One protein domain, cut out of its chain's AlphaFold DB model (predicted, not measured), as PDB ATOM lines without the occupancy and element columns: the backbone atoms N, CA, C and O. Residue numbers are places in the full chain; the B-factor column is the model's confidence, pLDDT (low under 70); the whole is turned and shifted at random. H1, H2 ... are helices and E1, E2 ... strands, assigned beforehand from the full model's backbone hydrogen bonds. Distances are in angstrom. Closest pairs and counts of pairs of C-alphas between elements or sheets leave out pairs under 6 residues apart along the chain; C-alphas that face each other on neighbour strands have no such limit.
ATOM      1  N   THR A 342     114.125 -49.404 -11.845       87.69
ATOM      2  CA  THR A 342     115.033 -50.136 -12.728       87.69
ATOM      3  C   THR A 342     116.460 -49.656 -12.528       87.69
ATOM      4  O   THR A 342     117.403 -50.416 -12.751       87.69
ATOM      5  N   PHE A 343     116.625 -48.424 -12.041       92.19
ATOM      6  CA  PHE A 343     117.913 -47.821 -11.753       92.19
ATOM      7  C   PHE A 343     117.967 -47.234 -10.345       92.19
ATOM      8  O   PHE A 343     116.966 -47.047  -9.658       92.19
ATOM      9  N   SER A 344     119.180 -46.947  -9.896       93.12
ATOM     10  CA  SER A 344     119.458 -46.240  -8.661       93.12
ATOM     11  C   SER A 344     120.547 -45.200  -8.883       93.12
ATOM     12  O   SER A 344     121.540 -45.435  -9.576       93.12
ATOM     13  N   CYS A 345     120.362 -44.048  -8.257       92.50
ATOM     14  CA  CYS A 345     121.278 -42.922  -8.267       92.50
ATOM     15  C   CYS A 345     121.702 -42.665  -6.818       92.50
ATOM     16  O   CYS A 345     120.879 -42.302  -5.987       92.50
ATOM     17  N   ASN A 346     122.960 -42.939  -6.458       90.06
ATOM     18  CA  ASN A 346     123.441 -42.836  -5.066       90.06
ATOM     19  C   ASN A 346     122.554 -43.567  -4.025       90.06
ATOM     20  O   ASN A 346     122.423 -43.126  -2.885       90.06
ATOM     21  N   GLY A 347     121.945 -44.692  -4.418       89.12
ATOM     22  CA  GLY A 347     121.036 -45.477  -3.574       89.12
ATOM     23  C   GLY A 347     119.588 -44.974  -3.542       89.12
ATOM     24  O   GLY A 347     118.744 -45.639  -2.947       89.12
ATOM     25  N   VAL A 348     119.284 -43.851  -4.195       91.19
ATOM     26  CA  VAL A 348     117.908 -43.412  -4.440       91.19
ATOM     27  C   VAL A 348     117.354 -44.201  -5.632       91.19
ATOM     28  O   VAL A 348     117.979 -44.171  -6.694       91.19
ATOM     29  N   PRO A 349     116.232 -44.924  -5.477       90.44
ATOM     30  CA  PRO A 349     115.581 -45.627  -6.578       90.44
ATOM     31  C   PRO A 349     115.048 -44.637  -7.621       90.44
ATOM     32  O   PRO A 349     114.396 -43.664  -7.258       90.44
ATOM     33  N   ILE A 350     115.315 -44.897  -8.900       88.25
ATOM     34  CA  ILE A 350     114.835 -44.109 -10.040       88.25
ATOM     35  C   ILE A 350     113.923 -45.010 -10.892       88.25
ATOM     36  O   ILE A 350     114.381 -46.074 -11.335       88.25
ATOM     37  N   PRO A 351     112.646 -44.636 -11.107       83.38
ATOM     38  CA  PRO A 351     111.736 -45.387 -11.971       83.38
ATOM     39  C   PRO A 351     112.248 -45.467 -13.412       83.38
ATOM     40  O   PRO A 351     112.873 -44.534 -13.915       83.38
ATOM     41  N   GLY A 352     111.968 -46.574 -14.103       78.75
ATOM     42  CA  GLY A 352     112.422 -46.761 -15.487       78.75
ATOM     43  C   GLY A 352     111.783 -45.790 -16.474       78.75
ATOM     44  O   GLY A 352     112.452 -45.333 -17.400       78.75
ATOM     45  N   SER A 353     110.530 -45.412 -16.226       72.94
ATOM     46  CA  SER A 353     109.808 -44.376 -16.972       72.94
ATOM     47  C   SER A 353     110.530 -43.024 -17.017       72.94
ATOM     48  O   SER A 353     110.321 -42.261 -17.957       72.94
ATOM     49  N   TYR A 354     111.427 -42.730 -16.068       74.25
ATOM     50  CA  TYR A 354     112.084 -41.422 -15.983       74.25
ATOM     51  C   TYR A 354     113.161 -41.234 -17.056       74.25
ATOM     52  O   TYR A 354     113.526 -40.105 -17.361       74.25
ATOM     53  N   ALA A 355     113.610 -42.314 -17.705       64.75
ATOM     54  CA  ALA A 355     114.501 -42.234 -18.863       64.75
ATOM     55  C   ALA A 355     113.853 -41.559 -20.094       64.75
ATOM     56  O   ALA A 355     114.553 -41.245 -21.057       64.75
ATOM     57  N   HIS A 356     112.531 -41.356 -20.082       61.62
ATOM     58  CA  HIS A 356     111.756 -40.826 -21.207       61.62
ATOM     59  C   HIS A 356     110.834 -39.660 -20.822       61.62
ATOM     60  O   HIS A 356     109.941 -39.329 -21.598       61.62
ATOM     61  N   TYR A 357     110.991 -39.086 -19.627       65.12
ATOM     62  CA  TYR A 357     110.031 -38.120 -19.092       65.12
ATOM     63  C   TYR A 357     110.429 -36.670 -19.372       65.12
ATOM     64  O   TYR A 357     111.563 -36.270 -19.115       65.12
ATOM     65  N   ASP A 358     109.450 -35.878 -19.808       55.25
ATOM     66  CA  ASP A 358     109.620 -34.472 -20.166       55.25
ATOM     67  C   ASP A 358     109.125 -33.557 -19.023       55.25
ATOM     68  O   ASP A 358     108.048 -32.973 -19.078       55.25
ATOM     69  N   GLY A 359     109.937 -33.418 -17.973       62.47
ATOM     70  CA  GLY A 359     109.981 -32.206 -17.146       62.47
ATOM     71  C   GLY A 359     109.295 -32.176 -15.763       62.47
ATOM     72  O   GLY A 359     108.443 -32.981 -15.399       62.47
ATOM     73  N   LEU A 360     109.718 -31.186 -14.970       74.50
ATOM     74  CA  LEU A 360     109.538 -31.026 -13.526       74.50
ATOM     75  C   LEU A 360     108.158 -30.483 -13.143       74.50
ATOM     76  O   LEU A 360     107.575 -30.911 -12.151       74.50
ATOM     77  N   THR A 361     107.647 -29.503 -13.893       63.34
ATOM     78  CA  THR A 361     106.487 -28.692 -13.482       63.34
ATOM     79  C   THR A 361     105.186 -29.475 -13.397       63.34
ATOM     80  O   THR A 361     104.358 -29.151 -12.555       63.34
ATOM     81  N   GLU A 362     105.019 -30.508 -14.219       66.12
ATOM     82  CA  GLU A 362     103.787 -31.306 -14.256       66.12
ATOM     83  C   GLU A 362     103.670 -32.277 -13.068       66.12
ATOM     84  O   GLU A 362     102.596 -32.813 -12.809       66.12
ATOM     85  N   MET A 363     104.762 -32.502 -12.324       69.31
ATOM     86  CA  MET A 363     104.832 -33.517 -11.264       69.31
ATOM     87  C   MET A 363     104.872 -32.941  -9.842       69.31
ATOM     88  O   MET A 363     104.741 -33.692  -8.871       69.31
ATOM     89  N   LEU A 364     105.064 -31.628  -9.690       82.75
ATOM     90  CA  LEU A 364     105.202 -30.997  -8.376       82.75
ATOM     91  C   LEU A 364     103.843 -30.764  -7.719       82.75
ATOM     92  O   LEU A 364     103.004 -30.031  -8.244       82.75
ATOM     93  N   ASP A 365     103.678 -31.296  -6.512       81.25
ATOM     94  CA  ASP A 365     102.605 -30.869  -5.618       81.25
ATOM     95  C   ASP A 365     102.927 -29.505  -4.960       81.25
ATOM     96  O   ASP A 365     103.939 -28.854  -5.246       81.25
ATOM     97  N   ASP A 366     102.059 -29.048  -4.053       85.19
ATOM     98  CA  ASP A 366     102.281 -27.803  -3.307       85.19
ATOM     99  C   ASP A 366     103.572 -27.823  -2.471       85.19
ATOM    100  O   ASP A 366     104.218 -26.783  -2.323       85.19
ATOM    101  N   ASN A 367     103.986 -28.989  -1.957       84.75
ATOM    102  CA  ASN A 367     105.236 -29.125  -1.210       84.75
ATOM    103  C   ASN A 367     106.439 -29.013  -2.147       84.75
ATOM    104  O   ASN A 367     107.379 -28.290  -1.839       84.75
ATOM    105  N   GLY A 368     106.389 -29.674  -3.305       90.94
ATOM    106  CA  GLY A 368     107.382 -29.576  -4.367       90.94
ATOM    107  C   GLY A 368     107.590 -28.133  -4.820       90.94
ATOM    108  O   GLY A 368     108.722 -27.650  -4.858       90.94
ATOM    109  N   ARG A 369     106.494 -27.413  -5.089       93.00
ATOM    110  CA  ARG A 369     106.536 -25.990  -5.455       93.00
ATOM    111  C   ARG A 369     107.140 -25.133  -4.341       93.00
ATOM    112  O   ARG A 369     108.064 -24.369  -4.605       93.00
ATOM    113  N   ALA A 370     106.684 -25.301  -3.099       92.25
ATOM    114  CA  ALA A 370     107.225 -24.568  -1.953       92.25
ATOM    115  C   ALA A 370     108.717 -24.866  -1.710       92.25
ATOM    116  O   ALA A 370     109.483 -23.961  -1.380       92.25
ATOM    117  N   ALA A 371     109.141 -26.116  -1.908       94.94
ATOM    118  CA  ALA A 371     110.530 -26.532  -1.778       94.94
ATOM    119  C   ALA A 371     111.427 -25.860  -2.825       94.94
ATOM    120  O   ALA A 371     112.539 -25.460  -2.497       94.94
ATOM    121  N   LEU A 372     110.958 -25.683  -4.065       94.81
ATOM    122  CA  LEU A 372     111.719 -25.001  -5.118       94.81
ATOM    123  C   LEU A 372     111.861 -23.490  -4.911       94.81
ATOM    124  O   LEU A 372     112.810 -22.890  -5.411       94.81
ATOM    125  N   GLU A 373     110.939 -22.876  -4.175       95.00
ATOM    126  CA  GLU A 373     111.003 -21.457  -3.808       95.00
ATOM    127  C   GLU A 373     111.909 -21.187  -2.592       95.00
ATOM    128  O   GLU A 373     112.120 -20.028  -2.220       95.00
ATOM    129  N   ALA A 374     112.440 -22.238  -1.962       94.19
ATOM    130  CA  ALA A 374     113.245 -22.147  -0.755       94.19
ATOM    131  C   ALA A 374     114.588 -21.432  -0.964       94.19
ATOM    132  O   ALA A 374     115.209 -21.505  -2.030       94.19
ATOM    133  N   ASP A 375     115.086 -20.772   0.088       92.00
ATOM    134  CA  ASP A 375     116.376 -20.084   0.016       92.00
ATOM    135  C   ASP A 375     117.521 -21.084  -0.218       92.00
ATOM    136  O   ASP A 375     117.601 -22.156   0.384       92.00
ATOM    137  N   GLY A 376     118.431 -20.723  -1.121       90.31
ATOM    138  CA  GLY A 376     119.560 -21.568  -1.512       90.31
ATOM    139  C   GLY A 376     119.244 -22.678  -2.521       90.31
ATOM    140  O   GLY A 376     120.192 -23.315  -2.990       90.31
ATOM    141  N   VAL A 377     117.981 -22.885  -2.911       94.50
ATOM    142  CA  VAL A 377     117.651 -23.749  -4.051       94.50
ATOM    143  C   VAL A 377     117.963 -22.985  -5.347       94.50
ATOM    144  O   VAL A 377     117.519 -21.847  -5.524       94.50
ATOM    145  N   PRO A 378     118.801 -23.537  -6.243       92.12
ATOM    146  CA  PRO A 378     119.093 -22.907  -7.530       92.12
ATOM    147  C   PRO A 378     117.825 -22.800  -8.390       92.12
ATOM    148  O   PRO A 378     116.905 -23.601  -8.266       92.12
ATOM    149  N   GLY A 379     117.808 -21.854  -9.332       91.56
ATOM    150  CA  GLY A 379     116.812 -21.895 -10.402       91.56
ATOM    151  C   GLY A 379     117.039 -23.141 -11.257       91.56
ATOM    152  O   GLY A 379     118.114 -23.274 -11.841       91.56
ATOM    153  N   LEU A 380     116.053 -24.036 -11.292       92.12
ATOM    154  CA  LEU A 380     116.079 -25.267 -12.079       92.12
ATOM    155  C   LEU A 380     115.362 -25.048 -13.410       92.12
ATOM    156  O   LEU A 380     114.332 -24.370 -13.449       92.12
ATOM    157  N   ASP A 381     115.896 -25.620 -14.486       89.75
ATOM    158  CA  ASP A 381     115.155 -25.728 -15.738       89.75
ATOM    159  C   ASP A 381     114.124 -26.857 -15.589       89.75
ATOM    160  O   ASP A 381     114.519 -28.000 -15.350       89.75
ATOM    161  N   PRO A 382     112.810 -26.588 -15.674       85.12
ATOM    162  CA  PRO A 382     111.830 -27.649 -15.541       85.12
ATOM    163  C   PRO A 382     112.000 -28.722 -16.616       85.12
ATOM    164  O   PRO A 382     111.640 -29.853 -16.353       85.12
ATOM    165  N   GLU A 383     112.586 -28.431 -17.776       85.44
ATOM    166  CA  GLU A 383     112.824 -29.433 -18.817       85.44
ATOM    167  C   GLU A 383     114.035 -30.331 -18.538       85.44
ATOM    168  O   GLU A 383     114.329 -31.171 -19.369       85.44
ATOM    169  N   GLU A 384     114.766 -30.173 -17.429       89.75
ATOM    170  CA  GLU A 384     115.976 -30.969 -17.141       89.75
ATOM    171  C   GLU A 384     115.872 -31.797 -15.853       89.75
ATOM    172  O   GLU A 384     116.808 -32.522 -15.498       89.75
ATOM    173  N   TRP A 385     114.765 -31.671 -15.122       91.50
ATOM    174  CA  TRP A 385     114.581 -32.269 -13.803       91.50
ATOM    175  C   TRP A 385     113.266 -33.044 -13.721       91.50
ATOM    176  O   TRP A 385     112.260 -32.642 -14.292       91.50
ATOM    177  N   ALA A 386     113.257 -34.124 -12.943       89.75
ATOM    178  CA  ALA A 386     112.068 -34.901 -12.613       89.75
ATOM    179  C   ALA A 386     111.954 -35.111 -11.097       89.75
ATOM    180  O   ALA A 386     112.961 -35.202 -10.384       89.75
ATOM    181  N   VAL A 387     110.721 -35.202 -10.596       89.38
ATOM    182  CA  VAL A 387     110.434 -35.432  -9.173       89.38
ATOM    183  C   VAL A 387     110.534 -36.919  -8.863       89.38
ATOM    184  O   VAL A 387     109.642 -37.659  -9.223       89.38
ATOM    185  N   VAL A 388     111.570 -37.370  -8.153       87.12
ATOM    186  CA  VAL A 388     111.714 -38.790  -7.764       87.12
ATOM    187  C   VAL A 388     110.819 -39.147  -6.582       87.12
ATOM    188  O   VAL A 388     110.238 -40.226  -6.522       87.12
ATOM    189  N   SER A 389     110.741 -38.253  -5.599       87.06
ATOM    190  CA  SER A 389     109.879 -38.421  -4.431       87.06
ATOM    191  C   SER A 389     109.540 -37.063  -3.841       87.06
ATOM    192  O   SER A 389     110.426 -36.212  -3.740       87.06
ATOM    193  N   GLN A 390     108.310 -36.890  -3.372       90.25
ATOM    194  CA  GLN A 390     107.881 -35.697  -2.651       90.25
ATOM    195  C   GLN A 390     107.005 -36.075  -1.456       90.25
ATOM    196  O   GLN A 390     106.285 -37.070  -1.474       90.25
ATOM    197  N   SER A 391     107.137 -35.303  -0.387       88.12
ATOM    198  CA  SER A 391     106.435 -35.448   0.885       88.12
ATOM    199  C   SER A 391     106.448 -34.093   1.599       88.12
ATOM    200  O   SER A 391     107.257 -33.238   1.227       88.12
ATOM    201  N   PRO A 392     105.631 -33.879   2.645       89.69
ATOM    202  CA  PRO A 392     105.659 -32.632   3.415       89.69
ATOM    203  C   PRO A 392     107.028 -32.303   4.033       89.69
ATOM    204  O   PRO A 392     107.323 -31.138   4.300       89.69
ATOM    205  N   GLU A 393     107.862 -33.320   4.264       91.94
ATOM    206  CA  GLU A 393     109.177 -33.188   4.891       91.94
ATOM    207  C   GLU A 393     110.345 -33.202   3.899       91.94
ATOM    208  O   GLU A 393     111.465 -32.843   4.265       91.94
ATOM    209  N   ARG A 394     110.142 -33.676   2.664       93.19
ATOM    210  CA  ARG A 394     111.253 -33.958   1.750       93.19
ATOM    211  C   ARG A 394     110.837 -34.021   0.290       93.19
ATOM    212  O   ARG A 394     109.891 -34.724  -0.055       93.19
ATOM    213  N   VAL A 395     111.644 -33.395  -0.560       94.25
ATOM    214  CA  VAL A 395     111.575 -33.453  -2.021       94.25
ATOM    215  C   VAL A 395     112.923 -33.929  -2.556       94.25
ATOM    216  O   VAL A 395     113.980 -33.430  -2.164       94.25
ATOM    217  N   VAL A 396     112.901 -34.922  -3.440       94.00
ATOM    218  CA  VAL A 396     114.079 -35.435  -4.144       94.00
ATOM    219  C   VAL A 396     113.836 -35.293  -5.633       94.00
ATOM    220  O   VAL A 396     112.871 -35.841  -6.161       94.00
ATOM    221  N   LEU A 397     114.731 -34.572  -6.293       93.62
ATOM    222  CA  LEU A 397     114.713 -34.342  -7.726       93.62
ATOM    223  C   LEU A 397     115.914 -35.024  -8.363       93.62
ATOM    224  O   LEU A 397     116.992 -35.092  -7.766       93.62
ATOM    225  N   TRP A 398     115.725 -35.497  -9.582       93.06
ATOM    226  CA  TRP A 398     116.754 -36.117 -10.400       93.06
ATOM    227  C   TRP A 398     116.870 -35.377 -11.725       93.06
ATOM    228  O   TRP A 398     115.863 -34.939 -12.270       93.06
ATOM    229  N   SER A 399     118.093 -35.239 -12.221       91.69
ATOM    230  CA  SER A 399     118.384 -34.616 -13.508       91.69
ATOM    231  C   SER A 399     119.253 -35.520 -14.365       91.69
ATOM    232  O   SER A 399     120.162 -36.186 -13.861       91.69
ATOM    233  N   TRP A 400     119.003 -35.488 -15.670       88.31
ATOM    234  CA  TRP A 400     119.850 -36.072 -16.713       88.31
ATOM    235  C   TRP A 400     120.930 -35.112 -17.227       88.31
ATOM    236  O   TRP A 400     121.677 -35.448 -18.144       88.31
ATOM    237  N   VAL A 401     121.034 -33.917 -16.639       86.94
ATOM    238  CA  VAL A 401     122.061 -32.923 -16.953       86.94
ATOM    239  C   VAL A 401     122.910 -32.656 -15.712       86.94
ATOM    240  O   VAL A 401     122.412 -32.454 -14.604       86.94
ATOM    241  N   ILE A 402     124.231 -32.621 -15.897       85.31
ATOM    242  CA  ILE A 402     125.165 -32.228 -14.839       85.31
ATOM    243  C   ILE A 402     125.336 -30.719 -14.851       85.31
ATOM    244  O   ILE A 402     126.029 -30.159 -15.703       85.31
ATOM    245  N   HIS A 403     124.734 -30.073 -13.864       86.06
ATOM    246  CA  HIS A 403     124.768 -28.633 -13.685       86.06
ATOM    247  C   HIS A 403     126.016 -28.179 -12.921       86.06
ATOM    248  O   HIS A 403     126.447 -27.028 -13.037       86.06
ATOM    249  N   GLN A 404     126.641 -29.064 -12.141       74.88
ATOM    250  CA  GLN A 404     127.882 -28.740 -11.450       74.88
ATOM    251  C   GLN A 404     129.076 -28.854 -12.412       74.88
ATOM    252  O   GLN A 404     129.647 -29.927 -12.595       74.88
ATOM    253  N   GLU A 405     129.527 -27.724 -12.977       63.88
ATOM    254  CA  GLU A 405     130.692 -27.651 -13.892       63.88
ATOM    255  C   GLU A 405     131.965 -28.335 -13.345       63.88
ATOM    256  O   GLU A 405     132.807 -28.816 -14.102       63.88
ATOM    257  N   GLN A 406     132.126 -28.398 -12.017       59.22
ATOM    258  CA  GLN A 406     133.263 -29.072 -11.376       59.22
ATOM    259  C   GLN A 406     133.175 -30.603 -11.425       59.22
ATOM    260  O   GLN A 406     134.207 -31.266 -11.335       59.22
ATOM    261  N   LEU A 407     131.968 -31.158 -11.566       55.97
ATOM    262  CA  LEU A 407     131.718 -32.594 -11.682       55.97
ATOM    263  C   LEU A 407     131.785 -33.079 -13.138       55.97
ATOM    264  O   LEU A 407     132.134 -34.234 -13.364       55.97
ATOM    265  N   SER A 408     131.521 -32.206 -14.117       54.81
ATOM    266  CA  SER A 408     131.497 -32.558 -15.544       54.81
ATOM    267  C   SER A 408     132.853 -32.482 -16.266       54.81
ATOM    268  O   SER A 408     132.963 -32.975 -17.385       54.81
ATOM    269  N   GLN A 409     133.901 -31.893 -15.666       47.41
ATOM    270  CA  GLN A 409     135.169 -31.597 -16.374       47.41
ATOM    271  C   GLN A 409     136.465 -32.091 -15.708       47.41
ATOM    272  O   GLN A 409     137.559 -31.638 -16.054       47.41
ATOM    273  N   GLY A 410     136.397 -33.034 -14.771       50.47
ATOM    274  CA  GLY A 410     137.611 -33.702 -14.299       50.47
ATOM    275  C   GLY A 410     138.070 -34.770 -15.291       50.47
ATOM    276  O   GLY A 410     137.257 -35.605 -15.670       50.47
ATOM    277  N   ASP A 411     139.362 -34.796 -15.650       55.22
ATOM    278  CA  ASP A 411     140.056 -35.997 -16.152       55.22
ATOM    279  C   ASP A 411     139.899 -37.116 -15.101       55.22
ATOM    280  O   ASP A 411     140.795 -37.362 -14.285       55.22
ATOM    281  N   LEU A 412     138.723 -37.748 -15.036       62.31
ATOM    282  CA  LEU A 412     138.515 -38.903 -14.184       62.31
ATOM    283  C   LEU A 412     139.522 -39.965 -14.642       62.31
ATOM    284  O   LEU A 412     139.691 -40.171 -15.849       62.31
ATOM    285  N   PRO A 413     140.237 -40.620 -13.709       60.38
ATOM    286  CA  PRO A 413     141.074 -41.757 -14.049       60.38
ATOM    287  C   PRO A 413     140.304 -42.722 -14.952       60.38
ATOM    288  O   PRO A 413     139.149 -43.050 -14.671       60.38
ATOM    289  N   SER A 414     140.947 -43.166 -16.032       57.81
ATOM    290  CA  SER A 414     140.397 -44.175 -16.939       57.81
ATOM    291  C   SER A 414     139.824 -45.346 -16.133       57.81
ATOM    292  O   SER A 414     140.567 -45.959 -15.365       57.81
ATOM    293  N   GLY A 415     138.531 -45.634 -16.299       64.75
ATOM    294  CA  GLY A 415     137.829 -46.720 -15.604       64.75
ATOM    295  C   GLY A 415     136.799 -46.277 -14.560       64.75
ATOM    296  O   GLY A 415     135.989 -47.107 -14.143       64.75
ATOM    297  N   ILE A 416     136.764 -44.996 -14.170       69.00
ATOM    298  CA  ILE A 416     135.634 -44.448 -13.403       69.00
ATOM    299  C   ILE A 416     134.541 -44.037 -14.401       69.00
ATOM    300  O   ILE A 416     134.840 -43.257 -15.308       69.00
ATOM    301  N   PRO A 417     133.303 -44.546 -14.275       73.12
ATOM    302  CA  PRO A 417     132.214 -44.109 -15.135       73.12
ATOM    303  C   PRO A 417     131.992 -42.607 -14.949       73.12
ATOM    304  O   PRO A 417     132.011 -42.103 -13.821       73.12
ATOM    305  N   ALA A 418     131.825 -41.892 -16.062       78.69
ATOM    306  CA  ALA A 418     131.478 -40.484 -16.013       78.69
ATOM    307  C   ALA A 418     130.168 -40.333 -15.237       78.69
ATOM    308  O   ALA A 418     129.250 -41.143 -15.380       78.69
ATOM    309  N   LEU A 419     130.100 -39.306 -14.395       85.19
ATOM    310  CA  LEU A 419     128.817 -38.887 -13.858       85.19
ATOM    311  C   LEU A 419     127.944 -38.516 -15.061       85.19
ATOM    312  O   LEU A 419     128.415 -37.839 -15.974       85.19
ATOM    313  N   THR A 420     126.695 -38.962 -15.052       84.88
ATOM    314  CA  THR A 420     125.730 -38.690 -16.131       84.88
ATOM    315  C   THR A 420     124.477 -37.993 -15.621       84.88
ATOM    316  O   THR A 420     123.726 -37.433 -16.404       84.88
ATOM    317  N   HIS A 421     124.268 -38.001 -14.306       90.56
ATOM    318  CA  HIS A 421     123.041 -37.534 -13.676       90.56
ATOM    319  C   HIS A 421     123.347 -36.775 -12.389       90.56
ATOM    320  O   HIS A 421     124.445 -36.890 -11.834       90.56
ATOM    321  N   GLU A 422     122.358 -36.056 -11.869       92.81
ATOM    322  CA  GLU A 422     122.421 -35.394 -10.568       92.81
ATOM    323  C   GLU A 422     121.180 -35.681  -9.725       92.81
ATOM    324  O   GLU A 422     120.091 -35.920 -10.240       92.81
ATOM    325  N   LEU A 423     121.362 -35.648  -8.406       94.00
ATOM    326  CA  LEU A 423     120.284 -35.615  -7.427       94.00
ATOM    327  C   LEU A 423     120.340 -34.328  -6.637       94.00
ATOM    328  O   LEU A 423     121.408 -33.923  -6.167       94.00
ATOM    329  N   LEU A 424     119.161 -33.771  -6.408       95.12
ATOM    330  CA  LEU A 424     118.928 -32.631  -5.546       95.12
ATOM    331  C   LEU A 424     117.930 -33.053  -4.463       95.12
ATOM    332  O   LEU A 424     116.894 -33.639  -4.749       95.12
ATOM    333  N   THR A 425     118.275 -32.836  -3.197       95.94
ATOM    334  CA  THR A 425     117.437 -33.166  -2.038       95.94
ATOM    335  C   THR A 425     117.161 -31.900  -1.245       95.94
ATOM    336  O   THR A 425     118.093 -31.233  -0.792       95.94
ATOM    337  N   ILE A 426     115.879 -31.594  -1.081       97.06
ATOM    338  CA  ILE A 426     115.359 -30.466  -0.312       97.06
ATOM    339  C   ILE A 426     114.565 -31.056   0.848       97.06
ATOM    340  O   ILE A 426     113.727 -31.932   0.641       97.06
ATOM    341  N   GLU A 427     114.835 -30.614   2.066       96.69
ATOM    342  CA  GLU A 427     114.142 -31.096   3.263       96.69
ATOM    343  C   GLU A 427     113.496 -29.927   4.004       96.69
ATOM    344  O   GLU A 427     114.006 -28.805   3.992       96.69
ATOM    345  N   ASN A 428     112.368 -30.210   4.644       95.75
ATOM    346  CA  ASN A 428     111.637 -29.304   5.510       95.75
ATOM    347  C   ASN A 428     111.832 -29.750   6.959       95.75
ATOM    348  O   ASN A 428     111.506 -30.881   7.324       95.75
ATOM    349  N   ASP A 429     112.354 -28.861   7.798       94.81
ATOM    350  CA  ASP A 429     112.555 -29.137   9.224       94.81
ATOM    351  C   ASP A 429     111.308 -28.858  10.089       94.81
ATOM    352  O   ASP A 429     111.341 -29.016  11.315       94.81
ATOM    353  N   GLY A 430     110.198 -28.486   9.445       91.19
ATOM    354  CA  GLY A 430     108.927 -28.098  10.049       91.19
ATOM    355  C   GLY A 430     108.730 -26.583  10.144       91.19
ATOM    356  O   GLY A 430     107.608 -26.144  10.408       91.19
ATOM    357  N   GLU A 431     109.781 -25.787   9.929       92.69
ATOM    358  CA  GLU A 431     109.716 -24.323   9.878       92.69
ATOM    359  C   GLU A 431     110.094 -23.788   8.491       92.69
ATOM    360  O   GLU A 431     109.452 -22.847   8.013       92.69
ATOM    361  N   GLU A 432     111.102 -24.379   7.845       96.31
ATOM    362  CA  GLU A 432     111.654 -23.891   6.583       96.31
ATOM    363  C   GLU A 432     112.128 -25.038   5.674       96.31
ATOM    364  O   GLU A 432     112.690 -26.041   6.123       96.31
ATOM    365  N   TRP A 433     111.917 -24.870   4.367       98.00
ATOM    366  CA  TRP A 433     112.519 -25.718   3.340       98.00
ATOM    367  C   TRP A 433     113.975 -25.315   3.119       98.00
ATOM    368  O   TRP A 433     114.290 -24.131   3.031       98.00
ATOM    369  N   SER A 434     114.875 -26.284   2.980       97.06
ATOM    370  CA  SER A 434     116.278 -26.002   2.675       97.06
ATOM    371  C   SER A 434     116.916 -27.092   1.821       97.06
ATOM    372  O   SER A 434     116.598 -28.276   1.940       97.06
ATOM    373  N   LEU A 435     117.842 -26.692   0.946       96.38
ATOM    374  CA  LEU A 435     118.652 -27.617   0.155       96.38
ATOM    375  C   LEU A 435     119.636 -28.367   1.068       96.38
ATOM    376  O   LEU A 435     120.593 -27.773   1.571       96.38
ATOM    377  N   THR A 436     119.448 -29.676   1.244       96.06
ATOM    378  CA  THR A 436     120.305 -30.506   2.110       96.06
ATOM    379  C   THR A 436     121.272 -31.403   1.342       96.06
ATOM    380  O   THR A 436     122.277 -31.844   1.907       96.06
ATOM    381  N   GLY A 437     121.046 -31.625   0.044       93.44
ATOM    382  CA  GLY A 437     121.956 -32.401  -0.796       93.44
ATOM    383  C   GLY A 437     121.912 -32.008  -2.268       93.44
ATOM    384  O   GLY A 437     120.842 -31.801  -2.826       93.44
ATOM    385  N   TRP A 438     123.081 -31.953  -2.906       94.31
ATOM    386  CA  TRP A 438     123.210 -31.847  -4.360       94.31
ATOM    387  C   TRP A 438     124.467 -32.589  -4.809       94.31
ATOM    388  O   TRP A 438     125.586 -32.175  -4.491       94.31
ATOM    389  N   ALA A 439     124.290 -33.716  -5.493       91.31
ATOM    390  CA  ALA A 439     125.392 -34.592  -5.869       91.31
ATOM    391  C   ALA A 439     125.165 -35.240  -7.235       91.31
ATOM    392  O   ALA A 439     124.069 -35.712  -7.527       91.31
ATOM    393  N   GLY A 440     126.231 -35.336  -8.031       91.19
ATOM    394  CA  GLY A 440     126.240 -36.170  -9.228       91.19
ATOM    395  C   GLY A 440     126.147 -37.660  -8.898       91.19
ATOM    396  O   GLY A 440     126.527 -38.104  -7.807       91.19
ATOM    397  N   CYS A 441     125.662 -38.450  -9.849       90.75
ATOM    398  CA  CYS A 441     125.651 -39.901  -9.764       90.75
ATOM    399  C   CYS A 441     125.835 -40.556 -11.136       90.75
ATOM    400  O   CYS A 441     125.750 -39.925 -12.192       90.75
ATOM    401  N   VAL A 442     126.055 -41.866 -11.089       89.88
ATOM    402  CA  VAL A 442     125.920 -42.756 -12.240       89.88
ATOM    403  C   VAL A 442     124.731 -43.661 -11.961       89.88
ATOM    404  O   VAL A 442     124.663 -44.247 -10.875       89.88
ATOM    405  N   LEU A 443     123.808 -43.772 -12.916       91.06
ATOM    406  CA  LEU A 443     122.675 -44.680 -12.790       91.06
ATOM    407  C   LEU A 443     123.146 -46.128 -12.844       91.06
ATOM    408  O   LEU A 443     123.726 -46.565 -13.838       91.06
ATOM    409  N   LYS A 444     122.880 -46.858 -11.764       92.88
ATOM    410  CA  LYS A 444     123.158 -48.289 -11.635       92.88
ATOM    411  C   LYS A 444     121.864 -49.068 -11.717       92.88
ATOM    412  O   LYS A 444     120.908 -48.679 -11.054       92.88
TER     413      LYS A 444
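Overview. This is residues 342 to 444 of the 557 residues of an uncharacterized protein of Microbacterium sp (UniProt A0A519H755). A twisted slab of four strands, E3 to E6, has the short helix H2 over one face and the small hairpin E1-E2 at the other. The long loop of residues 409 to 420, after H3, reaches Ser 414 at one end of the elongated whole. The printed part has 103 residues, in the order E1 E2 H1 H2 E3 E4 H3 E5 E6, of mixed class. The larger sheet runs E3-E4-E5-E6, antiparallel. It is compact, with a radius of gyration of the C-alphas of 13.8 A and spans of 45 by 27 by 23 A.

Along the chain. E1, residues 342 to 345, begins at C-alpha 342 (115.033, -50.136, -12.728). E2 is residues 348 to 351, H1 352 to 356 and H2 366 to 372, 10.0 A long. E3, residues 385 to 391, spans 17.1 A, and E4, 394 to 399, 16.9 A. H3 is residues 405 to 408. E5, residues 421 to 428, spans 23.8 A, and E6, 433 to 441, 23.4 A, ending at C-alpha 441 (125.651, -39.901, -9.764).

Arrangement. In hairpin E3-E4, N 386 and O 398 are 2.8 A apart; between E4 and E5, N 397 and O 424, 2.8 A; in hairpin E5-E6, N 423 and O 439, 2.8 A. H2 is on this sheet at a height of 7.8 A, its closest C-alphas to E6 being Ala 371 and Trp 433, 5.6 A. H1 and H3 only graze it. In hairpin E1-E2, N 350 and O 343 are 2.8 A apart; the closest C-alphas of E2 and E3 are Ile 350 and Val 388, 6.6 A. In H2 every O i to N i+4 pair is within hydrogen-bond range; H1 has 0 of 1, but 2 of 2 O i to N i+3 pairs; H3 is too short for an i+4 pair.

Size, cuts and confidence. The farthest C-alphas, Ser 414 and Glu 431, are 45.3 A apart. The printed part has no cut; the links H2 to E3 and H3 to E5 are long. Residues 355 to 359, 361 to 363 and 405 to 416 have pLDDT under 70.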